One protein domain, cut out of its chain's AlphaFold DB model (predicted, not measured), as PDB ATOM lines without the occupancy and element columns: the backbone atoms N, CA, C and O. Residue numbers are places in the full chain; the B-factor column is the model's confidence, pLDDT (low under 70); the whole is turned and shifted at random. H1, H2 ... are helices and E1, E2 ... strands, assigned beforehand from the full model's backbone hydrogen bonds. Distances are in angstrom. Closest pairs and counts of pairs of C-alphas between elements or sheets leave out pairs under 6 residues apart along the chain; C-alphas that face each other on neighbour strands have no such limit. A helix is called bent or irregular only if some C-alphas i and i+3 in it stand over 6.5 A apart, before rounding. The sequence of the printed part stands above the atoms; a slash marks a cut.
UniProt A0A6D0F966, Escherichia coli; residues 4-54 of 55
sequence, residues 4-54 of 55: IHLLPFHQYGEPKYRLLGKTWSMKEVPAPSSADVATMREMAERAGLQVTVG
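AT A GLANCE: This is residues 4 to 54 of the 55 residues of a protein of Escherichia coli (UniProt A0A6D0F966). A loose rod has two short parallel strands, E1 and E2, side by side at one end, with H2 packed on them by residues 37 to 45. H1 lies at the other end, and residues 20 to 33 lead back from it to H2. The 51 printed residues hold E1, H1, H2 and E2 in that order, class mixed, helices and strands; the whole is only just loose, close to extended, with a radius of gyration of the C-alphas of 14.4 A and spans of 43 by 18 by 13 A.

IN THESE COORDINATES: Find C-alpha 4 at (-24.220, 44.743, -28.161), where E1, residues 4 to 6, begins its 6.6 A. H1, residues 11 to 19, runs 14.8 A; it is irregular, with C-alphas 12 and 15 7.0 A apart. H2, residues 34 to 46, runs 18.3 A, and E2, residues 50 to 53, runs 10.2 A to C-alpha 53 at (-16.476, 41.078, -29.549).

HOW THE PARTS SIT: E1, H1, H2 and E2 make a strand-helix-strand unit, two parallel neighbour strands with helices between them in the chain. Look at N 6 and O 52, 2.8 A apart, within hydrogen-bond range; the strands' directions differ by 28 degrees. The closest C-alphas of H2 and E2 are those of Arg 41 and Val 51, 6.4 A. H1 is apart from H2 and E2. In H2 every O i to N i+4 pair is within hydrogen-bond range; in H1 2 of 5 are, beside 5 of 6 O i to N i+3 pairs.

THE WHOLE: The farthest C-alphas, those of Gly 21 and Gly 48, are 43.5 A apart. The printed part has no cut, the link H1 to H2 is long, and no printed residue is under 70 in pLDDT.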
ATOM      1  N   ILE A   4     -25.153  44.334 -29.214       94.56
ATOM      2  CA  ILE A   4     -24.220  44.743 -28.161       94.56
ATOM      3  C   ILE A   4     -22.774  44.485 -28.589       94.56
ATOM      4  O   ILE A   4     -22.499  43.595 -29.397       94.56
ATOM      5  N   HIS A   5     -21.848  45.258 -28.027       96.12
ATOM      6  CA  HIS A   5     -20.410  45.046 -28.179       96.12
ATOM      7  C   HIS A   5     -19.834  44.622 -26.829       96.12
ATOM      8  O   HIS A   5     -19.972  45.340 -25.838       96.12
ATOM      9  N   LEU A   6     -19.198  43.455 -26.781       95.88
ATOM     10  CA  LEU A   6     -18.388  43.030 -25.647       95.88
ATOM     11  C   LEU A   6     -16.979  43.580 -25.837       95.88
ATOM     12  O   LEU A   6     -16.299  43.211 -26.791       95.88
ATOM     13  N   LEU A   7     -16.542  44.442 -24.920       96.62
ATOM     14  CA  LEU A   7     -15.212  45.047 -24.927       96.62
ATOM     15  C   LEU A   7     -14.375  44.440 -23.791       96.62
ATOM     16  O   LEU A   7     -14.551  44.835 -22.635       96.62
ATOM     17  N   PRO A   8     -13.492  43.466 -24.082       95.38
ATOM     18  CA  PRO A   8     -12.604  42.896 -23.080       95.38
ATOM     19  C   PRO A   8     -11.726  43.974 -22.447       95.38
ATOM     20  O   PRO A   8     -11.166  44.827 -23.137       95.38
ATOM     21  N   PHE A   9     -11.595  43.921 -21.123       95.38
ATOM     22  CA  PHE A   9     -10.720  44.832 -20.399       95.38
ATOM     23  C   PHE A   9      -9.259  44.688 -20.859       95.38
ATOM     24  O   PHE A   9      -8.781  43.583 -21.111       95.38
ATOM     25  N   HIS A  10      -8.542  45.812 -20.919       92.56
ATOM     26  CA  HIS A  10      -7.121  45.869 -21.254       92.56
ATOM     27  C   HIS A  10      -6.371  46.885 -20.373       92.56
ATOM     28  O   HIS A  10      -6.906  47.931 -19.998       92.56
ATOM     29  N   GLN A  11      -5.080  46.647 -20.126       93.06
ATOM     30  CA  GLN A  11      -4.229  47.511 -19.287       93.06
ATOM     31  C   GLN A  11      -3.670  48.753 -20.007       93.06
ATOM     32  O   GLN A  11      -3.000  49.583 -19.397       93.06
ATOM     33  N   TYR A  12      -3.973  48.946 -21.295       91.81
ATOM     34  CA  TYR A  12      -3.414  50.039 -22.112       91.81
ATOM     35  C   TYR A  12      -3.709  51.462 -21.600       91.81
ATOM     36  O   TYR A  12      -3.105  52.425 -22.070       91.81
ATOM     37  N   GLY A  13      -4.626  51.620 -20.642       90.56
ATOM     38  CA  GLY A  13      -4.930  52.903 -20.010       90.56
ATOM     39  C   GLY A  13      -3.900  53.368 -18.975       90.56
ATOM     40  O   GLY A  13      -3.774  54.576 -18.773       90.56
ATOM     41  N   GLU A  14      -3.141  52.457 -18.354       94.44
ATOM     42  CA  GLU A  14      -2.246  52.772 -17.228       94.44
ATOM     43  C   GLU A  14      -1.261  53.924 -17.525       94.44
ATOM     44  O   GLU A  14      -1.164  54.843 -16.701       94.44
ATOM     45  N   PRO A  15      -0.579  53.982 -18.694       95.00
ATOM     46  CA  PRO A  15       0.372  55.059 -18.966       95.00
ATOM     47  C   PRO A  15      -0.250  56.460 -18.887       95.00
ATOM     48  O   PRO A  15       0.406  57.393 -18.428       95.00
ATOM     49  N   LYS A  16      -1.527  56.615 -19.261       95.69
ATOM     50  CA  LYS A  16      -2.229  57.908 -19.208       95.69
ATOM     51  C   LYS A  16      -2.442  58.386 -17.771       95.69
ATOM     52  O   LYS A  16      -2.313  59.574 -17.500       95.69
ATOM     53  N   TYR A  17      -2.729  57.470 -16.846       96.50
ATOM     54  CA  TYR A  17      -2.895  57.796 -15.427       96.50
ATOM     55  C   TYR A  17      -1.573  58.245 -14.816       96.50
ATOM     56  O   TYR A  17      -1.525  59.274 -14.140       96.50
ATOM     57  N   ARG A  18      -0.490  57.532 -15.145       94.94
ATOM     58  CA  ARG A  18       0.867  57.869 -14.704       94.94
ATOM     59  C   ARG A  18       1.281  59.276 -15.141       94.94
ATOM     60  O   ARG A  18       1.797  60.027 -14.320       94.94
ATOM     61  N   LEU A  19       0.998  59.655 -16.391       96.94
ATOM     62  CA  LEU A  19       1.292  60.997 -16.922       96.94
ATOM     63  C   LEU A  19       0.550  62.122 -16.187       96.94
ATOM     64  O   LEU A  19       1.037  63.245 -16.132       96.94
ATOM     65  N   LEU A  20      -0.613  61.824 -15.609       97.31
ATOM     66  CA  LEU A  20      -1.420  62.781 -14.854       97.31
ATOM     67  C   LEU A  20      -1.138  62.744 -13.344       97.31
ATOM     68  O   LEU A  20      -1.877  63.361 -12.577       97.31
ATOM     69  N   GLY A  21      -0.130  61.983 -12.898       97.00
ATOM     70  CA  GLY A  21       0.159  61.781 -11.475       97.00
ATOM     71  C   GLY A  21      -0.966  61.067 -10.717       97.00
ATOM     72  O   GLY A  21      -1.092  61.225  -9.506       97.00
ATOM     73  N   LYS A  22      -1.824  60.313 -11.420       97.19
ATOM     74  CA  LYS A  22      -2.965  59.599 -10.837       97.19
ATOM     75  C   LYS A  22      -2.621  58.134 -10.602       97.19
ATOM     76  O   LYS A  22      -1.998  57.484 -11.439       97.19
ATOM     77  N   THR A  23      -3.097  57.588  -9.486       95.69
ATOM     78  CA  THR A  23      -3.000  56.154  -9.198       95.69
ATOM     79  C   THR A  23      -3.926  55.362 -10.121       95.69
ATOM     80  O   THR A  23      -5.117  55.653 -10.216       95.69
ATOM     81  N   TRP A  24      -3.387  54.331 -10.774       95.75
ATOM     82  CA  TRP A  24      -4.170  53.341 -11.509       95.75
ATOM     83  C   TRP A  24      -4.554  52.189 -10.572       95.75
ATOM     84  O   TRP A  24      -3.712  51.372 -10.200       95.75
ATOM     85  N   SER A  25      -5.821  52.134 -10.157       95.00
ATOM     86  CA  SER A  25      -6.309  51.135  -9.194       95.00
ATOM     87  C   SER A  25      -6.503  49.740  -9.794       95.00
ATOM     88  O   SER A  25      -6.586  48.767  -9.053       95.00
ATOM     89  N   MET A  26      -6.546  49.621 -11.123       94.69
ATOM     90  CA  MET A  26      -6.837  48.362 -11.815       94.69
ATOM     91  C   MET A  26      -5.582  47.586 -12.231       94.69
ATOM     92  O   MET A  26      -5.687  46.637 -12.999       94.69
ATOM     93  N   LYS A  27      -4.394  47.962 -11.744       91.56
ATOM     94  CA  LYS A  27      -3.112  47.350 -12.147       91.56
ATOM     95  C   LYS A  27      -3.052  45.824 -11.952       91.56
ATOM     96  O   LYS A  27      -2.437  45.143 -12.756       91.56
ATOM     97  N   GLU A  28      -3.731  45.301 -10.927       94.38
ATOM     98  CA  GLU A  28      -3.758  43.864 -10.606       94.38
ATOM     99  C   GLU A  28      -4.962  43.135 -11.231       94.38
ATOM    100  O   GLU A  28      -5.136  41.938 -11.027       94.38
ATOM    101  N   VAL A  29      -5.832  43.841 -11.964       95.00
ATOM    102  CA  VAL A  29      -6.992  43.224 -12.620       95.00
ATOM    103  C   VAL A  29      -6.522  42.592 -13.934       95.00
ATOM    104  O   VAL A  29      -6.061  43.316 -14.822       95.00
ATOM    105  N   PRO A  30      -6.609  41.266 -14.110       94.81
ATOM    106  CA  PRO A  30      -6.215  40.642 -15.364       94.81
ATOM    107  C   PRO A  30      -7.223  40.960 -16.474       94.81
ATOM    108  O   PRO A  30      -8.410  41.177 -16.225       94.81
ATOM    109  N   ALA A  31      -6.753  40.957 -17.722       94.81
ATOM    110  CA  ALA A  31      -7.660  40.879 -18.861       94.81
ATOM    111  C   ALA A  31      -8.426  39.542 -18.805       94.81
ATOM    112  O   ALA A  31      -7.828  38.528 -18.428       94.81
ATOM    113  N   PRO A  32      -9.721  39.513 -19.171       96.69
ATOM    114  CA  PRO A  32     -10.460  38.259 -19.241       96.69
ATOM    115  C   PRO A  32      -9.825  37.340 -20.289       96.69
ATOM    116  O   PRO A  32      -9.334  37.803 -21.324       96.69
ATOM    117  N   SER A  33      -9.846  36.034 -20.037       96.75
ATOM    118  CA  SER A  33      -9.373  35.061 -21.018       96.75
ATOM    119  C   SER A  33     -10.319  34.994 -22.220       96.75
ATOM    120  O   SER A  33     -11.481  35.405 -22.160       96.75
ATOM    121  N   SER A  34      -9.853  34.414 -23.326       95.69
ATOM    122  CA  SER A  34     -10.719  34.143 -24.479       95.69
ATOM    123  C   SER A  34     -11.907  33.239 -24.122       95.69
ATOM    124  O   SER A  34     -12.989  33.418 -24.678       95.69
ATOM    125  N   ALA A  35     -11.733  32.315 -23.171       98.00
ATOM    126  CA  ALA A  35     -12.794  31.435 -22.685       98.00
ATOM    127  C   ALA A  35     -13.854  32.196 -21.867       98.00
ATOM    128  O   ALA A  35     -15.053  31.965 -22.049       98.00
ATOM    129  N   ASP A  36     -13.435  33.153 -21.033       97.69
ATOM    130  CA  ASP A  36     -14.362  34.012 -20.279       97.69
ATOM    131  C   ASP A  36     -15.204  34.866 -21.237       97.69
ATOM    132  O   ASP A  36     -16.425  34.962 -21.105       97.69
ATOM    133  N   VAL A  37     -14.557  35.445 -22.254       97.69
ATOM    134  CA  VAL A  37     -15.229  36.258 -23.276       97.69
ATOM    135  C   VAL A  37     -16.202  35.416 -24.105       97.69
ATOM    136  O   VAL A  37     -17.315  35.869 -24.375       97.69
ATOM    137  N   ALA A  38     -15.828  34.187 -24.474       97.75
ATOM    138  CA  ALA A  38     -16.715  33.259 -25.176       97.75
ATOM    139  C   ALA A  38     -17.953  32.906 -24.336       97.75
ATOM    140  O   ALA A  38     -19.074  32.999 -24.832       97.75
ATOM    141  N   THR A  39     -17.766  32.613 -23.046       98.38
ATOM    142  CA  THR A  39     -18.870  32.327 -22.114       98.38
ATOM    143  C   THR A  39     -19.849  33.502 -22.026       98.38
ATOM    144  O   THR A  39     -21.061  33.324 -22.166       98.38
ATOM    145  N   MET A  40     -19.334  34.724 -21.863       97.31
ATOM    146  CA  MET A  40     -20.152  35.943 -21.820       97.31
ATOM    147  C   MET A  40     -20.909  36.184 -23.132       97.31
ATOM    148  O   MET A  40     -22.082  36.568 -23.118       97.31
ATOM    149  N   ARG A  41     -20.252  35.940 -24.272       97.75
ATOM    150  CA  ARG A  41     -20.867  36.046 -25.599       97.75
ATOM    151  C   ARG A  41     -22.043  35.085 -25.737       97.75
ATOM    152  O   ARG A  41     -23.128  35.524 -26.105       97.75
ATOM    153  N   GLU A  42     -21.848  33.813 -25.403       98.19
ATOM    154  CA  GLU A  42     -22.904  32.802 -25.492       98.19
ATOM    155  C   GLU A  42     -24.112  33.154 -24.620       98.19
ATOM    156  O   GLU A  42     -25.254  32.987 -25.045       98.19
ATOM    157  N   MET A  43     -23.881  33.667 -23.408       98.00
ATOM    158  CA  MET A  43     -24.963  34.108 -22.525       98.00
ATOM    159  C   MET A  43     -25.807  35.214 -23.167       98.00
ATOM    160  O   MET A  43     -27.037  35.149 -23.137       98.00
ATOM    161  N   ALA A  44     -25.162  36.209 -23.775       96.44
ATOM    162  CA  ALA A  44     -25.852  37.306 -24.442       96.44
ATOM    163  C   ALA A  44     -26.580  36.850 -25.720       96.44
ATOM    164  O   ALA A  44     -27.722  37.253 -25.951       96.44
ATOM    165  N   GLU A  45     -25.974  35.964 -26.511       97.44
ATOM    166  CA  GLU A  45     -26.616  35.374 -27.693       97.44
ATOM    167  C   GLU A  45     -27.858  34.554 -27.311       97.44
ATOM    168  O   GLU A  45     -28.916  34.705 -27.927       97.44
ATOM    169  N   ARG A  46     -27.789  33.763 -26.229       97.88
ATOM    170  CA  ARG A  46     -28.942  33.018 -25.683       97.88
ATOM    171  C   ARG A  46     -30.058  33.931 -25.176       97.88
ATOM    172  O   ARG A  46     -31.221  33.540 -25.208       97.88
ATOM    173  N   ALA A  47     -29.730  35.151 -24.754       96.50
ATOM    174  CA  ALA A  47     -30.708  36.177 -24.398       96.50
ATOM    175  C   ALA A  47     -31.337  36.879 -25.626       96.50
ATOM    176  O   ALA A  47     -32.150  37.792 -25.467       96.50
ATOM    177  N   GLY A  48     -30.987  36.471 -26.851       97.00
ATOM    178  CA  GLY A  48     -31.523  37.027 -28.095       97.00
ATOM    179  C   GLY A  48     -30.805  38.287 -28.586       97.00
ATOM    180  O   GLY A  48     -31.358  39.018 -29.417       97.00
ATOM    181  N   LEU A  49     -29.595  38.559 -28.080       96.88
ATOM    182  CA  LEU A  49     -28.756  39.674 -28.516       96.88
ATOM    183  C   LEU A  49     -27.810  39.243 -29.640       96.88
ATOM    184  O   LEU A  49     -27.298  38.129 -29.662       96.88
ATOM    185  N   GLN A  50     -27.537  40.158 -30.563       96.69
ATOM    186  CA  GLN A  50     -26.451  40.029 -31.528       96.69
ATOM    187  C   GLN A  50     -25.186  40.606 -30.902       96.69
ATOM    188  O   GLN A  50     -25.177  41.765 -30.482       96.69
ATOM    189  N   VAL A  51     -24.131  39.802 -30.820       96.69
ATOM    190  CA  VAL A  51     -22.929  40.154 -30.064       96.69
ATOM    191  C   VAL A  51     -21.740  40.315 -31.001       96.69
ATOM    192  O   VAL A  51     -21.401  39.407 -31.756       96.69
ATOM    193  N   THR A  52     -21.072  41.460 -30.910       96.50
ATOM    194  CA  THR A  52     -19.740  41.686 -31.482       96.50
ATOM    195  C   THR A  52     -18.726  41.682 -30.343       96.50
ATOM    196  O   THR A  52     -18.988  42.269 -29.296       96.50
ATOM    197  N   VAL A  53     -17.589  41.007 -30.509       95.00
ATOM    198  CA  VAL A  53     -16.476  41.078 -29.549       95.00
ATOM    199  C   VAL A  53     -15.428  42.027 -30.113       95.00
ATOM    200  O   VAL A  53     -14.948  41.815 -31.225       95.00
ATOM    201  N   GLY A  54     -15.072  43.044 -29.335       86.62
ATOM    202  CA  GLY A  54     -14.267  44.168 -29.797       86.62
ATOM    203  C   GLY A  54     -15.109  45.259 -30.458       86.62
ATOM    204  O   GLY A  54     -16.299  45.078 -30.722       86.62
TER     205      GLY A  54